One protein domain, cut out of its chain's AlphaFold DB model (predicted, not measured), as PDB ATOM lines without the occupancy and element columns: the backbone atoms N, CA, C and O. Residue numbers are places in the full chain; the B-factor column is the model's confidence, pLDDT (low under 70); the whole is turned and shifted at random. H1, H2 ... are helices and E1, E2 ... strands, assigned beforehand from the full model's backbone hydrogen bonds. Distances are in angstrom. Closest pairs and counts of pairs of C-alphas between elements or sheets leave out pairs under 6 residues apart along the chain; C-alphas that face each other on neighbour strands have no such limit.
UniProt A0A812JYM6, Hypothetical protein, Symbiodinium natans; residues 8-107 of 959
ATOM      1  N   VAL A   8      43.038 -22.988 -22.029       89.75
ATOM      2  CA  VAL A   8      43.306 -24.155 -21.180       89.75
ATOM      3  C   VAL A   8      44.791 -24.210 -20.807       89.75
ATOM      4  O   VAL A   8      45.676 -24.067 -21.653       89.75
ATOM      5  N   CYS A   9      45.074 -24.429 -19.527       91.19
ATOM      6  CA  CYS A   9      46.410 -24.558 -18.957       91.19
ATOM      7  C   CYS A   9      46.447 -25.685 -17.907       91.19
ATOM      8  O   CYS A   9      45.485 -26.437 -17.738       91.19
ATOM      9  N   PHE A  10      47.571 -25.818 -17.203       91.06
ATOM     10  CA  PHE A  10      47.732 -26.744 -16.087       91.06
ATOM     11  C   PHE A  10      48.117 -25.994 -14.815       91.06
ATOM     12  O   PHE A  10      49.150 -25.317 -14.775       91.06
ATOM     13  N   ALA A  11      47.309 -26.173 -13.773       89.38
ATOM     14  CA  ALA A  11      47.540 -25.646 -12.435       89.38
ATOM     15  C   ALA A  11      47.901 -26.786 -11.474       89.38
ATOM     16  O   ALA A  11      47.382 -27.900 -11.589       89.38
ATOM     17  N   ALA A  12      48.767 -26.508 -10.502       86.06
ATOM     18  CA  ALA A  12      48.827 -27.313  -9.288       86.06
ATOM     19  C   ALA A  12      47.732 -26.813  -8.335       86.06
ATOM     20  O   ALA A  12      47.525 -25.607  -8.249       86.06
ATOM     21  N   VAL A  13      47.047 -27.721  -7.639       80.94
ATOM     22  CA  VAL A  13      46.007 -27.394  -6.651       80.94
ATOM     23  C   VAL A  13      46.384 -27.874  -5.247       80.94
ATOM     24  O   VAL A  13      47.108 -28.864  -5.083       80.94
ATOM     25  N   GLY A  14      45.881 -27.173  -4.230       71.62
ATOM     26  CA  GLY A  14      46.052 -27.529  -2.823       71.62
ATOM     27  C   GLY A  14      45.347 -28.835  -2.439       71.62
ATOM     28  O   GLY A  14      44.346 -29.237  -3.034       71.62
ATOM     29  N   LYS A  15      45.848 -29.495  -1.385       68.38
ATOM     30  CA  LYS A  15      45.373 -30.817  -0.912       68.38
ATOM     31  C   LYS A  15      43.879 -30.863  -0.550       68.38
ATOM     32  O   LYS A  15      43.306 -31.948  -0.529       68.38
ATOM     33  N   ALA A  16      43.259 -29.715  -0.272       66.31
ATOM     34  CA  ALA A  16      41.845 -29.601   0.087       66.31
ATOM     35  C   ALA A  16      40.876 -30.062  -1.022       66.31
ATOM     36  O   ALA A  16      39.771 -30.490  -0.711       66.31
ATOM     37  N   LEU A  17      41.286 -30.012  -2.298       68.44
ATOM     38  CA  LEU A  17      40.418 -30.304  -3.453       68.44
ATOM     39  C   LEU A  17      40.461 -31.776  -3.921       68.44
ATOM     40  O   LEU A  17      39.775 -32.143  -4.879       68.44
ATOM     41  N   GLY A  18      41.244 -32.623  -3.243       67.06
ATOM     42  CA  GLY A  18      41.311 -34.072  -3.467       67.06
ATOM     43  C   GLY A  18      41.920 -34.514  -4.809       67.06
ATOM     44  O   GLY A  18      42.074 -33.738  -5.755       67.06
ATOM     45  N   GLY A  19      42.260 -35.801  -4.906       77.44
ATOM     46  CA  GLY A  19      42.764 -36.400  -6.147       77.44
ATOM     47  C   GLY A  19      44.168 -35.926  -6.572       77.44
ATOM     48  O   GLY A  19      44.956 -35.466  -5.738       77.44
ATOM     49  N   PRO A  20      44.515 -36.035  -7.871       80.06
ATOM     50  CA  PRO A  20      45.824 -35.650  -8.407       80.06
ATOM     51  C   PRO A  20      46.175 -34.165  -8.206       80.06
ATOM     52  O   PRO A  20      45.391 -33.283  -8.550       80.06
ATOM     53  N   ARG A  21      47.398 -33.873  -7.726       83.88
ATOM     54  CA  ARG A  21      47.867 -32.493  -7.457       83.88
ATOM     55  C   ARG A  21      47.792 -31.567  -8.676       83.88
ATOM     56  O   ARG A  21      47.621 -30.366  -8.500       83.88
ATOM     57  N   TRP A  22      47.963 -32.085  -9.890       89.38
ATOM     58  CA  TRP A  22      47.833 -31.285 -11.107       89.38
ATOM     59  C   TRP A  22      46.417 -31.399 -11.675       89.38
ATOM     60  O   TRP A  22      45.822 -32.477 -11.710       89.38
ATOM     61  N   ARG A  23      45.884 -30.275 -12.147       90.25
ATOM     62  CA  ARG A  23      44.599 -30.176 -12.839       90.25
ATOM     63  C   ARG A  23      44.807 -29.536 -14.201       90.25
ATOM     64  O   ARG A  23      45.585 -28.589 -14.326       90.25
ATOM     65  N   GLN A  24      44.084 -30.025 -15.201       92.62
ATOM     66  CA  GLN A  24      43.777 -29.216 -16.373       92.62
ATOM     67  C   GLN A  24      42.788 -28.128 -15.930       92.62
ATOM     68  O   GLN A  24      41.831 -28.418 -15.211       92.62
ATOM     69  N   ALA A  25      43.064 -26.881 -16.294       91.50
ATOM     70  CA  ALA A  25      42.387 -25.706 -15.765       91.50
ATOM     71  C   ALA A  25      42.042 -24.743 -16.904       91.50
ATOM     72  O   ALA A  25      42.893 -24.461 -17.748       91.50
ATOM     73  N   LEU A  26      40.812 -24.235 -16.938       92.69
ATOM     74  CA  LEU A  26      40.403 -23.218 -17.907       92.69
ATOM     75  C   LEU A  26      40.566 -21.830 -17.289       92.69
ATOM     76  O   LEU A  26      40.033 -21.582 -16.211       92.69
ATOM     77  N   VAL A  27      41.260 -20.914 -17.964       90.56
ATOM     78  CA  VAL A  27      41.310 -19.508 -17.541       90.56
ATOM     79  C   VAL A  27      39.947 -18.867 -17.792       90.56
ATOM     80  O   VAL A  27      39.581 -18.632 -18.942       90.56
ATOM     81  N   LEU A  28      39.218 -18.560 -16.721       88.00
ATOM     82  CA  LEU A  28      37.914 -17.904 -16.785       88.00
ATOM     83  C   LEU A  28      38.094 -16.398 -16.977       88.00
ATOM     84  O   LEU A  28      37.767 -15.838 -18.017       88.00
ATOM     85  N   ARG A  29      38.719 -15.741 -15.996       85.88
ATOM     86  CA  ARG A  29      38.978 -14.298 -16.011       85.88
ATOM     87  C   ARG A  29      40.310 -13.990 -15.340       85.88
ATOM     88  O   ARG A  29      40.648 -14.562 -14.311       85.88
ATOM     89  N   ARG A  30      41.063 -13.043 -15.897       83.19
ATOM     90  CA  ARG A  30      42.251 -12.483 -15.243       83.19
ATOM     91  C   ARG A  30      41.820 -11.416 -14.231       83.19
ATOM     92  O   ARG A  30      41.010 -10.560 -14.587       83.19
ATOM     93  N   ILE A  31      42.341 -11.476 -13.004       79.62
ATOM     94  CA  ILE A  31      42.100 -10.450 -11.977       79.62
ATOM     95  C   ILE A  31      43.098  -9.308 -12.184       79.62
ATOM     96  O   ILE A  31      42.690  -8.173 -12.417       79.62
ATOM     97  N   ASP A  32      44.398  -9.617 -12.183       78.69
ATOM     98  CA  ASP A  32      45.464  -8.619 -12.306       78.69
ATOM     99  C   ASP A  32      46.692  -9.149 -13.082       78.69
ATOM    100  O   ASP A  32      46.624 -10.126 -13.834       78.69
ATOM    101  N   ALA A  33      47.840  -8.477 -12.957       72.31
ATOM    102  CA  ALA A  33      49.079  -8.874 -13.617       72.31
ATOM    103  C   ALA A  33      49.563 -10.291 -13.233       72.31
ATOM    104  O   ALA A  33      50.167 -10.963 -14.076       72.31
ATOM    105  N   GLN A  34      49.286 -10.745 -12.012       78.69
ATOM    106  CA  GLN A  34      49.790 -11.977 -11.411       78.69
ATOM    107  C   GLN A  34      48.691 -13.029 -11.183       78.69
ATOM    108  O   GLN A  34      48.982 -14.205 -11.364       78.69
ATOM    109  N   VAL A  35      47.437 -12.674 -10.891       83.62
ATOM    110  CA  VAL A  35      46.373 -13.629 -10.507       83.62
ATOM    111  C   VAL A  35      45.287 -13.786 -11.583       83.62
ATOM    112  O   VAL A  35      44.850 -12.819 -12.217       83.62
ATOM    113  N   ALA A  36      44.817 -15.021 -11.783       86.81
ATOM    114  CA  ALA A  36      43.661 -15.348 -12.619       86.81
ATOM    115  C   ALA A  36      42.720 -16.356 -11.936       86.81
ATOM    116  O   ALA A  36      43.172 -17.260 -11.236       86.81
ATOM    117  N   LEU A  37      41.417 -16.219 -12.194       88.88
ATOM    118  CA  LEU A  37      40.388 -17.196 -11.843       88.88
ATOM    119  C   LEU A  37      40.400 -18.341 -12.853       88.88
ATOM    120  O   LEU A  37      40.368 -18.113 -14.069       88.88
ATOM    121  N   LEU A  38      40.426 -19.568 -12.341       91.06
ATOM    122  CA  LEU A  38      40.530 -20.795 -13.116       91.06
ATOM    123  C   LEU A  38      39.386 -21.749 -12.774       91.06
ATOM    124  O   LEU A  38      39.161 -22.028 -11.597       91.06
ATOM    125  N   VAL A  39      38.717 -22.316 -13.780       91.38
ATOM    126  CA  VAL A  39      37.791 -23.440 -13.570       91.38
ATOM    127  C   VAL A  39      38.591 -24.740 -13.519       91.38
ATOM    128  O   VAL A  39      39.368 -25.031 -14.433       91.38
ATOM    129  N   VAL A  40      38.391 -25.536 -12.467       91.62
ATOM    130  CA  VAL A  40      39.018 -26.855 -12.276       91.62
ATOM    131  C   VAL A  40      37.986 -27.913 -11.889       91.62
ATOM    132  O   VAL A  40      37.004 -27.627 -11.204       91.62
ATOM    133  N   ARG A  41      38.220 -29.162 -12.308       89.75
ATOM    134  CA  ARG A  41      37.351 -30.305 -11.992       89.75
ATOM    135  C   ARG A  41      37.654 -30.916 -10.617       89.75
ATOM    136  O   ARG A  41      38.812 -30.992 -10.189       89.75
ATOM    137  N   LEU A  42      36.606 -31.389  -9.947       85.00
ATOM    138  CA  LEU A  42      36.650 -32.114  -8.676       85.00
ATOM    139  C   LEU A  42      36.528 -33.632  -8.881       85.00
ATOM    140  O   LEU A  42      35.924 -34.093  -9.847       85.00
ATOM    141  N   ASP A  43      37.113 -34.393  -7.953       71.75
ATOM    142  CA  ASP A  43      37.327 -35.849  -8.070       71.75
ATOM    143  C   ASP A  43      36.380 -36.682  -7.171       71.75
ATOM    144  O   ASP A  43      36.451 -37.905  -7.128       71.75
ATOM    145  N   SER A  44      35.503 -36.029  -6.396       60.06
ATOM    146  CA  SER A  44      34.454 -36.672  -5.584       60.06
ATOM    147  C   SER A  44      33.409 -35.656  -5.105       60.06
ATOM    148  O   SER A  44      33.679 -34.457  -5.065       60.06
ATOM    149  N   GLU A  45      32.241 -36.127  -4.657       54.69
ATOM    150  CA  GLU A  45      31.192 -35.295  -4.032       54.69
ATOM    151  C   GLU A  45      31.488 -34.933  -2.555       54.69
ATOM    152  O   GLU A  45      30.586 -34.635  -1.776       54.69
ATOM    153  N   ALA A  46      32.762 -34.959  -2.142       47.88
ATOM    154  CA  ALA A  46      33.199 -34.777  -0.754       47.88
ATOM    155  C   ALA A  46      33.650 -33.340  -0.403       47.88
ATOM    156  O   ALA A  46      34.368 -33.141   0.576       47.88
ATOM    157  N   ALA A  47      33.229 -32.334  -1.178       47.91
ATOM    158  CA  ALA A  47      33.478 -30.918  -0.903       47.91
ATOM    159  C   ALA A  47      32.165 -30.199  -0.545       47.91
ATOM    160  O   ALA A  47      31.378 -29.851  -1.420       47.91
ATOM    161  N   HIS A  48      31.919 -29.980   0.750       47.31
ATOM    162  CA  HIS A  48      30.865 -29.072   1.217       47.31
ATOM    163  C   HIS A  48      31.374 -27.624   1.154       47.31
ATOM    164  O   HIS A  48      31.811 -27.065   2.161       47.31
ATOM    165  N   SER A  49      31.345 -27.042  -0.042       52.31
ATOM    166  CA  SER A  49      31.520 -25.609  -0.272       52.31
ATOM    167  C   SER A  49      30.423 -25.112  -1.206       52.31
ATOM    168  O   SER A  49      30.109 -25.761  -2.204       52.31
ATOM    169  N   ASP A  50      29.873 -23.935  -0.916       53.94
ATOM    170  CA  ASP A  50      28.774 -23.308  -1.669       53.94
ATOM    171  C   ASP A  50      29.249 -22.697  -3.014       53.94
ATOM    172  O   ASP A  50      28.775 -21.660  -3.460       53.94
ATOM    173  N   ALA A  51      30.255 -23.324  -3.635       68.38
ATOM    174  CA  ALA A  51      31.080 -22.805  -4.727       68.38
ATOM    175  C   ALA A  51      31.340 -23.870  -5.820       68.38
ATOM    176  O   ALA A  51      32.414 -23.904  -6.430       68.38
ATOM    177  N   VAL A  52      30.395 -24.794  -6.021       83.38
ATOM    178  CA  VAL A  52      30.517 -25.940  -6.939       83.38
ATOM    179  C   VAL A  52      29.335 -25.978  -7.905       83.38
ATOM    180  O   VAL A  52      28.184 -25.942  -7.479       83.38
ATOM    181  N   PHE A  53      29.624 -26.125  -9.197       86.25
ATOM    182  CA  PHE A  53      28.634 -26.271 -10.269       86.25
ATOM    183  C   PHE A  53      28.866 -27.569 -11.053       86.25
ATOM    184  O   PHE A  53      29.941 -28.171 -10.971       86.25
ATOM    185  N   LYS A  54      27.848 -28.051 -11.779       87.00
ATOM    186  CA  LYS A  54      27.914 -29.317 -12.526       87.00
ATOM    187  C   LYS A  54      27.683 -29.103 -14.020       87.00
ATOM    188  O   LYS A  54      26.674 -28.526 -14.401       87.00
ATOM    189  N   ILE A  55      28.571 -29.655 -14.849       88.00
ATOM    190  CA  ILE A  55      28.433 -29.701 -16.314       88.00
ATOM    191  C   ILE A  55      28.483 -31.166 -16.740       88.00
ATOM    192  O   ILE A  55      29.395 -31.891 -16.339       88.00
ATOM    193  N   SER A  56      27.498 -31.628 -17.517       82.44
ATOM    194  CA  SER A  56      27.437 -33.004 -18.047       82.44
ATOM    195  C   SER A  56      27.710 -34.094 -16.990       82.44
ATOM    196  O   SER A  56      28.440 -35.057 -17.223       82.44
ATOM    197  N   GLY A  57      27.156 -33.906 -15.784       79.75
ATOM    198  CA  GLY A  57      27.299 -34.804 -14.630       79.75
ATOM    199  C   GLY A  57      28.594 -34.661 -13.813       79.75
ATOM    200  O   GLY A  57      28.679 -35.231 -12.727       79.75
ATOM    201  N   LYS A  58      29.584 -33.890 -14.279       84.94
ATOM    202  CA  LYS A  58      30.890 -33.695 -13.622       84.94
ATOM    203  C   LYS A  58      30.893 -32.396 -12.810       84.94
ATOM    204  O   LYS A  58      30.266 -31.421 -13.213       84.94
ATOM    205  N   SER A  59      31.592 -32.378 -11.674       88.69
ATOM    206  CA  SER A  59      31.612 -31.237 -10.741       88.69
ATOM    207  C   SER A  59      32.843 -30.345 -10.936       88.69
ATOM    208  O   SER A  59      33.972 -30.840 -10.968       88.69
ATOM    209  N   TYR A  60      32.633 -29.032 -10.991       89.56
ATOM    210  CA  TYR A  60      33.655 -28.007 -11.211       89.56
ATOM    211  C   TYR A  60      33.584 -26.921 -10.134       89.56
ATOM    212  O   TYR A  60      32.542 -26.693  -9.524       89.56
ATOM    213  N   THR A  61      34.705 -26.246  -9.896       89.19
ATOM    214  CA  THR A  61      34.799 -25.093  -8.990       89.19
ATOM    215  C   THR A  61      35.795 -24.069  -9.535       89.19
ATOM    216  O   THR A  61      36.567 -24.373 -10.451       89.19
ATOM    217  N   ILE A  62      35.775 -22.858  -8.979       88.69
ATOM    218  CA  ILE A  62      36.630 -21.742  -9.384       88.69
ATOM    219  C   ILE A  62      37.715 -21.531  -8.323       88.69
ATOM    220  O   ILE A  62      37.425 -21.419  -7.132       88.69
ATOM    221  N   VAL A  63      38.971 -21.479  -8.762       87.00
ATOM    222  CA  VAL A  63      40.152 -21.291  -7.907       87.00
ATOM    223  C   VAL A  63      41.005 -20.125  -8.392       87.00
ATOM    224  O   VAL A  63      41.091 -19.864  -9.593       87.00
ATOM    225  N   GLU A  64      41.682 -19.446  -7.471       86.62
ATOM    226  CA  GLU A  64      42.665 -18.413  -7.811       86.62
ATOM    227  C   GLU A  64      44.037 -19.041  -8.076       86.62
ATOM    228  O   GLU A  64      44.607 -19.719  -7.218       86.62
ATOM    229  N   GLY A  65      44.576 -18.826  -9.277       83.75
ATOM    230  CA  GLY A  65      45.883 -19.323  -9.697       83.75
ATOM    231  C   GLY A  65      46.851 -18.195 -10.046       83.75
ATOM    232  O   GLY A  65      46.526 -17.297 -10.825       83.75
ATOM    233  N   GLU A  66      48.072 -18.267  -9.516       84.25
ATOM    234  CA  GLU A  66      49.135 -17.328  -9.873       84.25
ATOM    235  C   GLU A  66      49.700 -17.668 -11.264       84.25
ATOM    236  O   GLU A  66      50.224 -18.759 -11.503       84.25
ATOM    237  N   SER A  67      49.639 -16.705 -12.181       81.12
ATOM    238  CA  SER A  67      50.018 -16.770 -13.601       81.12
ATOM    239  C   SER A  67      51.478 -17.162 -13.863       81.12
ATOM    240  O   SER A  67      51.814 -17.528 -14.993       81.12
ATOM    241  N   SER A  68      52.349 -17.081 -12.851       78.62
ATOM    242  CA  SER A  68      53.734 -17.571 -12.895       78.62
ATOM    243  C   SER A  68      53.817 -19.103 -12.787       78.62
ATOM    244  O   SER A  68      54.691 -19.721 -13.395       78.62
ATOM    245  N   THR A  69      52.880 -19.723 -12.058       81.94
ATOM    246  CA  THR A  69      52.852 -21.163 -11.745       81.94
ATOM    247  C   THR A  69      52.169 -22.004 -12.826       81.94
ATOM    248  O   THR A  69      52.395 -23.215 -12.906       81.94
ATOM    249  N   LEU A  70      51.352 -21.367 -13.674       85.56
ATOM    250  CA  LEU A  70      50.547 -22.029 -14.702       85.56
ATOM    251  C   LEU A  70      51.408 -22.517 -15.870       85.56
ATOM    252  O   LEU A  70      52.154 -21.753 -16.491       85.56
ATOM    253  N   LYS A  71      51.264 -23.799 -16.213       85.44
ATOM    254  CA  LYS A  71      52.021 -24.446 -17.292       85.44
ATOM    255  C   LYS A  71      51.151 -24.657 -18.529       85.44
ATOM    256  O   LYS A  71      49.986 -25.019 -18.422       85.44
ATOM    257  N   ALA A  72      51.742 -24.512 -19.715       82.50
ATOM    258  CA  ALA A  72      51.075 -24.827 -20.985       82.50
ATOM    259  C   ALA A  72      51.005 -26.342 -21.279       82.50
ATOM    260  O   ALA A  72      50.199 -26.779 -22.093       82.50
ATOM    261  N   ARG A  73      51.857 -27.150 -20.629       81.31
ATOM    262  CA  ARG A  73      51.885 -28.621 -20.698       81.31
ATOM    263  C   ARG A  73      52.262 -29.179 -19.322       81.31
ATOM    264  O   ARG A  73      53.079 -28.568 -18.631       81.31
ATOM    265  N   CYS A  74      51.712 -30.328 -18.936       81.31
ATOM    266  CA  CYS A  74      52.071 -31.023 -17.699       81.31
ATOM    267  C   CYS A  74      52.622 -32.425 -17.995       81.31
ATOM    268  O   CYS A  74      52.073 -33.141 -18.825       81.31
ATOM    269  N   SER A  75      53.698 -32.804 -17.304       77.19
ATOM    270  CA  SER A  75      54.352 -34.121 -17.373       77.19
ATOM    271  C   SER A  75      54.094 -34.989 -16.130       77.19
ATOM    272  O   SER A  75      54.730 -36.022 -15.942       77.19
ATOM    273  N   HIS A  76      53.173 -34.564 -15.263       80.38
ATOM    274  CA  HIS A  76      52.730 -35.301 -14.080       80.38
ATOM    275  C   HIS A  76      51.287 -35.771 -14.275       80.38
ATOM    276  O   HIS A  76      50.535 -35.131 -15.008       80.38
ATOM    277  N   ALA A  77      50.875 -36.829 -13.571       79.88
ATOM    278  CA  ALA A  77      49.478 -37.259 -13.547       79.88
ATOM    279  C   ALA A  77      48.555 -36.098 -13.124       79.88
ATOM    280  O   ALA A  77      48.781 -35.460 -12.089       79.88
ATOM    281  N   PHE A  78      47.534 -35.830 -13.940       86.56
ATOM    282  CA  PHE A  78      46.589 -34.733 -13.759       86.56
ATOM    283  C   PHE A  78      45.150 -35.207 -13.981       86.56
ATOM    284  O   PHE A  78      44.921 -36.152 -14.733       86.56
ATOM    285  N   LEU A  79      44.179 -34.530 -13.363       88.62
ATOM    286  CA  LEU A  79      42.762 -34.710 -13.694       88.62
ATOM    287  C   LEU A  79      42.374 -33.726 -14.810       88.62
ATOM    288  O   LEU A  79      42.628 -32.523 -14.695       88.62
ATOM    289  N   ALA A  80      41.808 -34.248 -15.899       89.12
ATOM    290  CA  ALA A  80      41.386 -33.476 -17.068       89.12
ATOM    291  C   ALA A  80      40.044 -32.750 -16.838       89.12
ATOM    292  O   ALA A  80      39.295 -33.086 -15.917       89.12
ATOM    293  N   LEU A  81      39.712 -31.775 -17.693       88.62
ATOM    294  CA  LEU A  81      38.390 -31.132 -17.690       88.62
ATOM    295  C   LEU A  81      37.302 -32.094 -18.198       88.62
ATOM    296  O   LEU A  81      36.221 -32.131 -17.619       88.62
ATOM    297  N   GLU A  82      37.612 -32.906 -19.217       86.88
ATOM    298  CA  GLU A  82      36.733 -33.919 -19.841       86.88
ATOM    299  C   GLU A  82      35.333 -33.431 -20.285       86.88
ATOM    300  O   GLU A  82      34.387 -34.225 -20.345       86.88
ATOM    301  N   VAL A  83      35.211 -32.136 -20.561       87.75
ATOM    302  CA  VAL A  83      34.095 -31.434 -21.212       87.75
ATOM    303  C   VAL A  83      34.745 -30.341 -22.069       87.75
ATOM    304  O   VAL A  83      35.867 -29.918 -21.759       87.75
ATOM    305  N   GLU A  84      34.092 -29.915 -23.149       86.69
ATOM    306  CA  GLU A  84      34.659 -28.916 -24.052       86.69
ATOM    307  C   GLU A  84      34.905 -27.567 -23.370       86.69
ATOM    308  O   GLU A  84      34.165 -27.118 -22.491       86.69
ATOM    309  N   ALA A  85      35.984 -26.902 -23.791       85.94
ATOM    310  CA  ALA A  85      36.447 -25.672 -23.152       85.94
ATOM    311  C   ALA A  85      35.443 -24.512 -23.287       85.94
ATOM    312  O   ALA A  85      35.434 -23.623 -22.440       85.94
ATOM    313  N   ALA A  86      34.596 -24.532 -24.323       85.12
ATOM    314  CA  ALA A  86      33.533 -23.551 -24.527       85.12
ATOM    315  C   ALA A  86      32.403 -23.697 -23.491       85.12
ATOM    316  O   ALA A  86      32.028 -22.708 -22.862       85.12
ATOM    317  N   ASP A  87      31.925 -24.920 -23.246       85.88
ATOM    318  CA  ASP A  87      30.861 -25.197 -22.269       85.88
ATOM    319  C   ASP A  87      31.323 -24.864 -20.841       85.88
ATOM    320  O   ASP A  87      30.592 -24.268 -20.048       85.88
ATOM    321  N   VAL A  88      32.582 -25.203 -20.532       88.12
ATOM    322  CA  VAL A  88      33.229 -24.909 -19.242       88.12
ATOM    323  C   VAL A  88      33.447 -23.401 -19.050       88.12
ATOM    324  O   VAL A  88      33.421 -22.933 -17.910       88.12
ATOM    325  N   LEU A  89      33.616 -22.630 -20.133       88.44
ATOM    326  CA  LEU A  89      33.655 -21.168 -20.069       88.44
ATOM    327  C   LEU A  89      32.257 -20.601 -19.798       88.44
ATOM    328  O   LEU A  89      32.082 -19.872 -18.829       88.44
ATOM    329  N   ALA A  90      31.266 -20.978 -20.611       87.19
ATOM    330  CA  ALA A  90      29.916 -20.418 -20.565       87.19
ATOM    331  C   ALA A  90      29.220 -20.656 -19.214       87.19
ATOM    332  O   ALA A  90      28.714 -19.717 -18.598       87.19
ATOM    333  N   GLU A  91      29.246 -21.892 -18.707       89.19
ATOM    334  CA  GLU A  91      28.636 -22.201 -17.407       89.19
ATOM    335  C   GLU A  91      29.463 -21.617 -16.241       89.19
ATOM    336  O   GLU A  91      28.901 -21.245 -15.215       89.19
ATOM    337  N   GLY A  92      30.781 -21.441 -16.412       87.19
ATOM    338  CA  GLY A  92      31.641 -20.755 -15.441       87.19
ATOM    339  C   GLY A  92      31.385 -19.243 -15.347       87.19
ATOM    340  O   GLY A  92      31.374 -18.689 -14.247       87.19
ATOM    341  N   GLU A  93      31.143 -18.569 -16.475       87.88
ATOM    342  CA  GLU A  93      30.769 -17.147 -16.511       87.88
ATOM    343  C   GLU A  93      29.367 -16.927 -15.928       87.88
ATOM    344  O   GLU A  93      29.171 -16.017 -15.118       87.88
ATOM    345  N   LYS A  94      28.417 -17.812 -16.252       87.50
ATOM    346  CA  LYS A  94      27.076 -17.842 -15.650       87.50
ATOM    347  C   LYS A  94      27.130 -18.048 -14.132       87.50
ATOM    348  O   LYS A  94      26.547 -17.256 -13.394       87.50
ATOM    349  N   PHE A  95      27.901 -19.026 -13.653       87.00
ATOM    350  CA  PHE A  95      28.068 -19.278 -12.219       87.00
ATOM    351  C   PHE A  95      28.658 -18.065 -11.472       87.00
ATOM    352  O   PHE A  95      28.204 -17.740 -10.374       87.00
ATOM    353  N   MET A  96      29.613 -17.350 -12.081       80.69
ATOM    354  CA  MET A  96      30.154 -16.087 -11.552       80.69
ATOM    355  C   MET A  96      29.131 -14.942 -11.527       80.69
ATOM    356  O   MET A  96      29.165 -14.119 -10.614       80.69
ATOM    357  N   ALA A  97      28.239 -14.858 -12.518       81.88
ATOM    358  CA  ALA A  97      27.197 -13.830 -12.566       81.88
ATOM    359  C   ALA A  97      26.125 -14.044 -11.482       81.88
ATOM    360  O   ALA A  97      25.659 -13.077 -10.874       81.88
ATOM    361  N   GLU A  98      25.777 -15.309 -11.222       79.69
ATOM    362  CA  GLU A  98      24.818 -15.735 -10.196       79.69
ATOM    363  C   GLU A  98      25.379 -15.617  -8.761       79.69
ATOM    364  O   GLU A  98      24.615 -15.363  -7.831       79.69
ATOM    365  N   ASN A  99      26.699 -15.751  -8.562       74.94
ATOM    366  CA  ASN A  99      27.326 -15.853  -7.236       74.94
ATOM    367  C   ASN A  99      28.408 -14.775  -7.013       74.94
ATOM    368  O   ASN A  99      29.609 -15.029  -7.095       74.94
ATOM    369  N   GLN A 100      27.982 -13.548  -6.696       59.22
ATOM    370  CA  GLN A 100      28.872 -12.375  -6.625       59.22
ATOM    371  C   GLN A 100      29.703 -12.252  -5.326       59.22
ATOM    372  O   GLN A 100      30.620 -11.437  -5.277       59.22
ATOM    373  N   GLU A 101      29.433 -13.064  -4.294       55.84
ATOM    374  CA  GLU A 101      30.162 -13.070  -3.004       55.84
ATOM    375  C   GLU A 101      31.015 -14.345  -2.784       55.84
ATOM    376  O   GLU A 101      31.241 -14.774  -1.650       55.84
ATOM    377  N   LEU A 102      31.499 -14.984  -3.858       62.59
ATOM    378  CA  LEU A 102      32.353 -16.175  -3.751       62.59
ATOM    379  C   LEU A 102      33.725 -15.866  -3.126       62.59
ATOM    380  O   LEU A 102      34.468 -15.008  -3.598       62.59
ATOM    381  N   VAL A 103      34.098 -16.650  -2.109       57.91
ATOM    382  CA  VAL A 103      35.465 -16.703  -1.568       57.91
ATOM    383  C   VAL A 103      36.204 -17.857  -2.244       57.91
ATOM    384  O   VAL A 103      35.967 -19.026  -1.932       57.91
ATOM    385  N   PHE A 104      37.083 -17.537  -3.191       63.28
ATOM    386  CA  PHE A 104      37.823 -18.539  -3.957       63.28
ATOM    387  C   PHE A 104      38.880 -19.251  -3.107       63.28
ATOM    388  O   PHE A 104      39.477 -18.682  -2.194       63.28
ATOM    389  N   THR A 105      39.141 -20.520  -3.428       58.75
ATOM    390  CA  THR A 105      40.275 -21.253  -2.847       58.75
ATOM    391  C   THR A 105      41.511 -21.014  -3.709       58.75
ATOM    392  O   THR A 105      41.446 -21.145  -4.933       58.75
ATOM    393  N   THR A 106      42.650 -20.688  -3.103       62.09
ATOM    394  CA  THR A 106      43.914 -20.530  -3.830       62.09
ATOM    395  C   THR A 106      44.457 -21.886  -4.286       62.09
ATOM    396  O   THR A 106      44.509 -22.865  -3.540       62.09
ATOM    397  N   ALA A 107      44.884 -21.961  -5.545       55.28
ATOM    398  CA  ALA A 107      45.443 -23.177  -6.123       55.28
ATOM    399  C   ALA A 107      46.850 -23.483  -5.561       55.28
ATOM    400  O   ALA A 107      47.220 -24.645  -5.387       55.28
TER     401      ALA A 107
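AT A GLANCE: This is residues 8 to 107 of the 959 residues of the protein "Hypothetical protein" of Symbiodinium natans (UniProt A0A812JYM6). One strongly twisted sheet of five strands curls round a single helix, H1, which packs on one face of it. The sheet is also extended by two short unnamed pairings: residues 78 to 79, in the long link before H1, pair with E2, and residues 105 to 106, near the end of the printed part, pair with E5. The printed part has 100 residues, with five named strands and then one named helix along the chain, E1 E2 E3 E4 E5 H1; the sheet's order is E1 E2 E3 E5 E4, antiparallel throughout. The class is mixed, helices and strands, with under half of the residues, 48, in named elements. The whole is compact and rounded, with a radius of gyration of the C-alphas of 12.3 A and spans of 34 by 31 by 25 A.

HOW THE PARTS SIT: E1, residues 8 to 12, E2, residues 22 to 30, and E3, residues 35 to 41, form a meander, each strand the antiparallel neighbour of the one before. E1 and E2 are a hairpin, with N 9 and O 25 2.8 A apart, within hydrogen-bond range. E2 bends by 62 degrees at residue 26. E2 and E3 are a hairpin too, with N 37 and O 29 at 2.8 A. E3 is the antiparallel neighbour of E5, residues 58 to 66, at 158 degrees between directions, with N 38 and O 63 at 2.8 A. E5 forms a hairpin with the edge strand E4, residues 52 to 55, where N 60 and O 53 are 2.8 A apart. E1 is the other edge strand, and E1 and E4 are apart. H1, residues 85 to 98, is on the sheet, in two layers, the helix on one face. Its closest C-alphas to E2 are those of Leu 28 and Leu 89, 6.3 A, and to E4 those of Phe 53 and Phe 95, 7.3 A. In H1 every O i to N i+4 pair is within hydrogen-bond range.

IN THESE COORDINATES: E1 begins at C-alpha 8, (43.306, -24.155, -21.180). E5 is 24.8 A long, E2 20.0 A and E3 19.0 A from first to last C-alpha. E5 ends at C-alpha 66, (49.135, -17.328, -9.873). H1, 20.0 A long, ends at C-alpha 98, (24.818, -15.735, -10.196).

THE WHOLE: The C-alphas farthest apart are those of Ser 75 and Glu 98, 35.5 A. The printed part has no cut. The link from E5 to H1 is long, 18 residues. The mean pLDDT of the printed part is 79.9; residues 15 to 18, 44 to 51 and 100 to 107 are under 70.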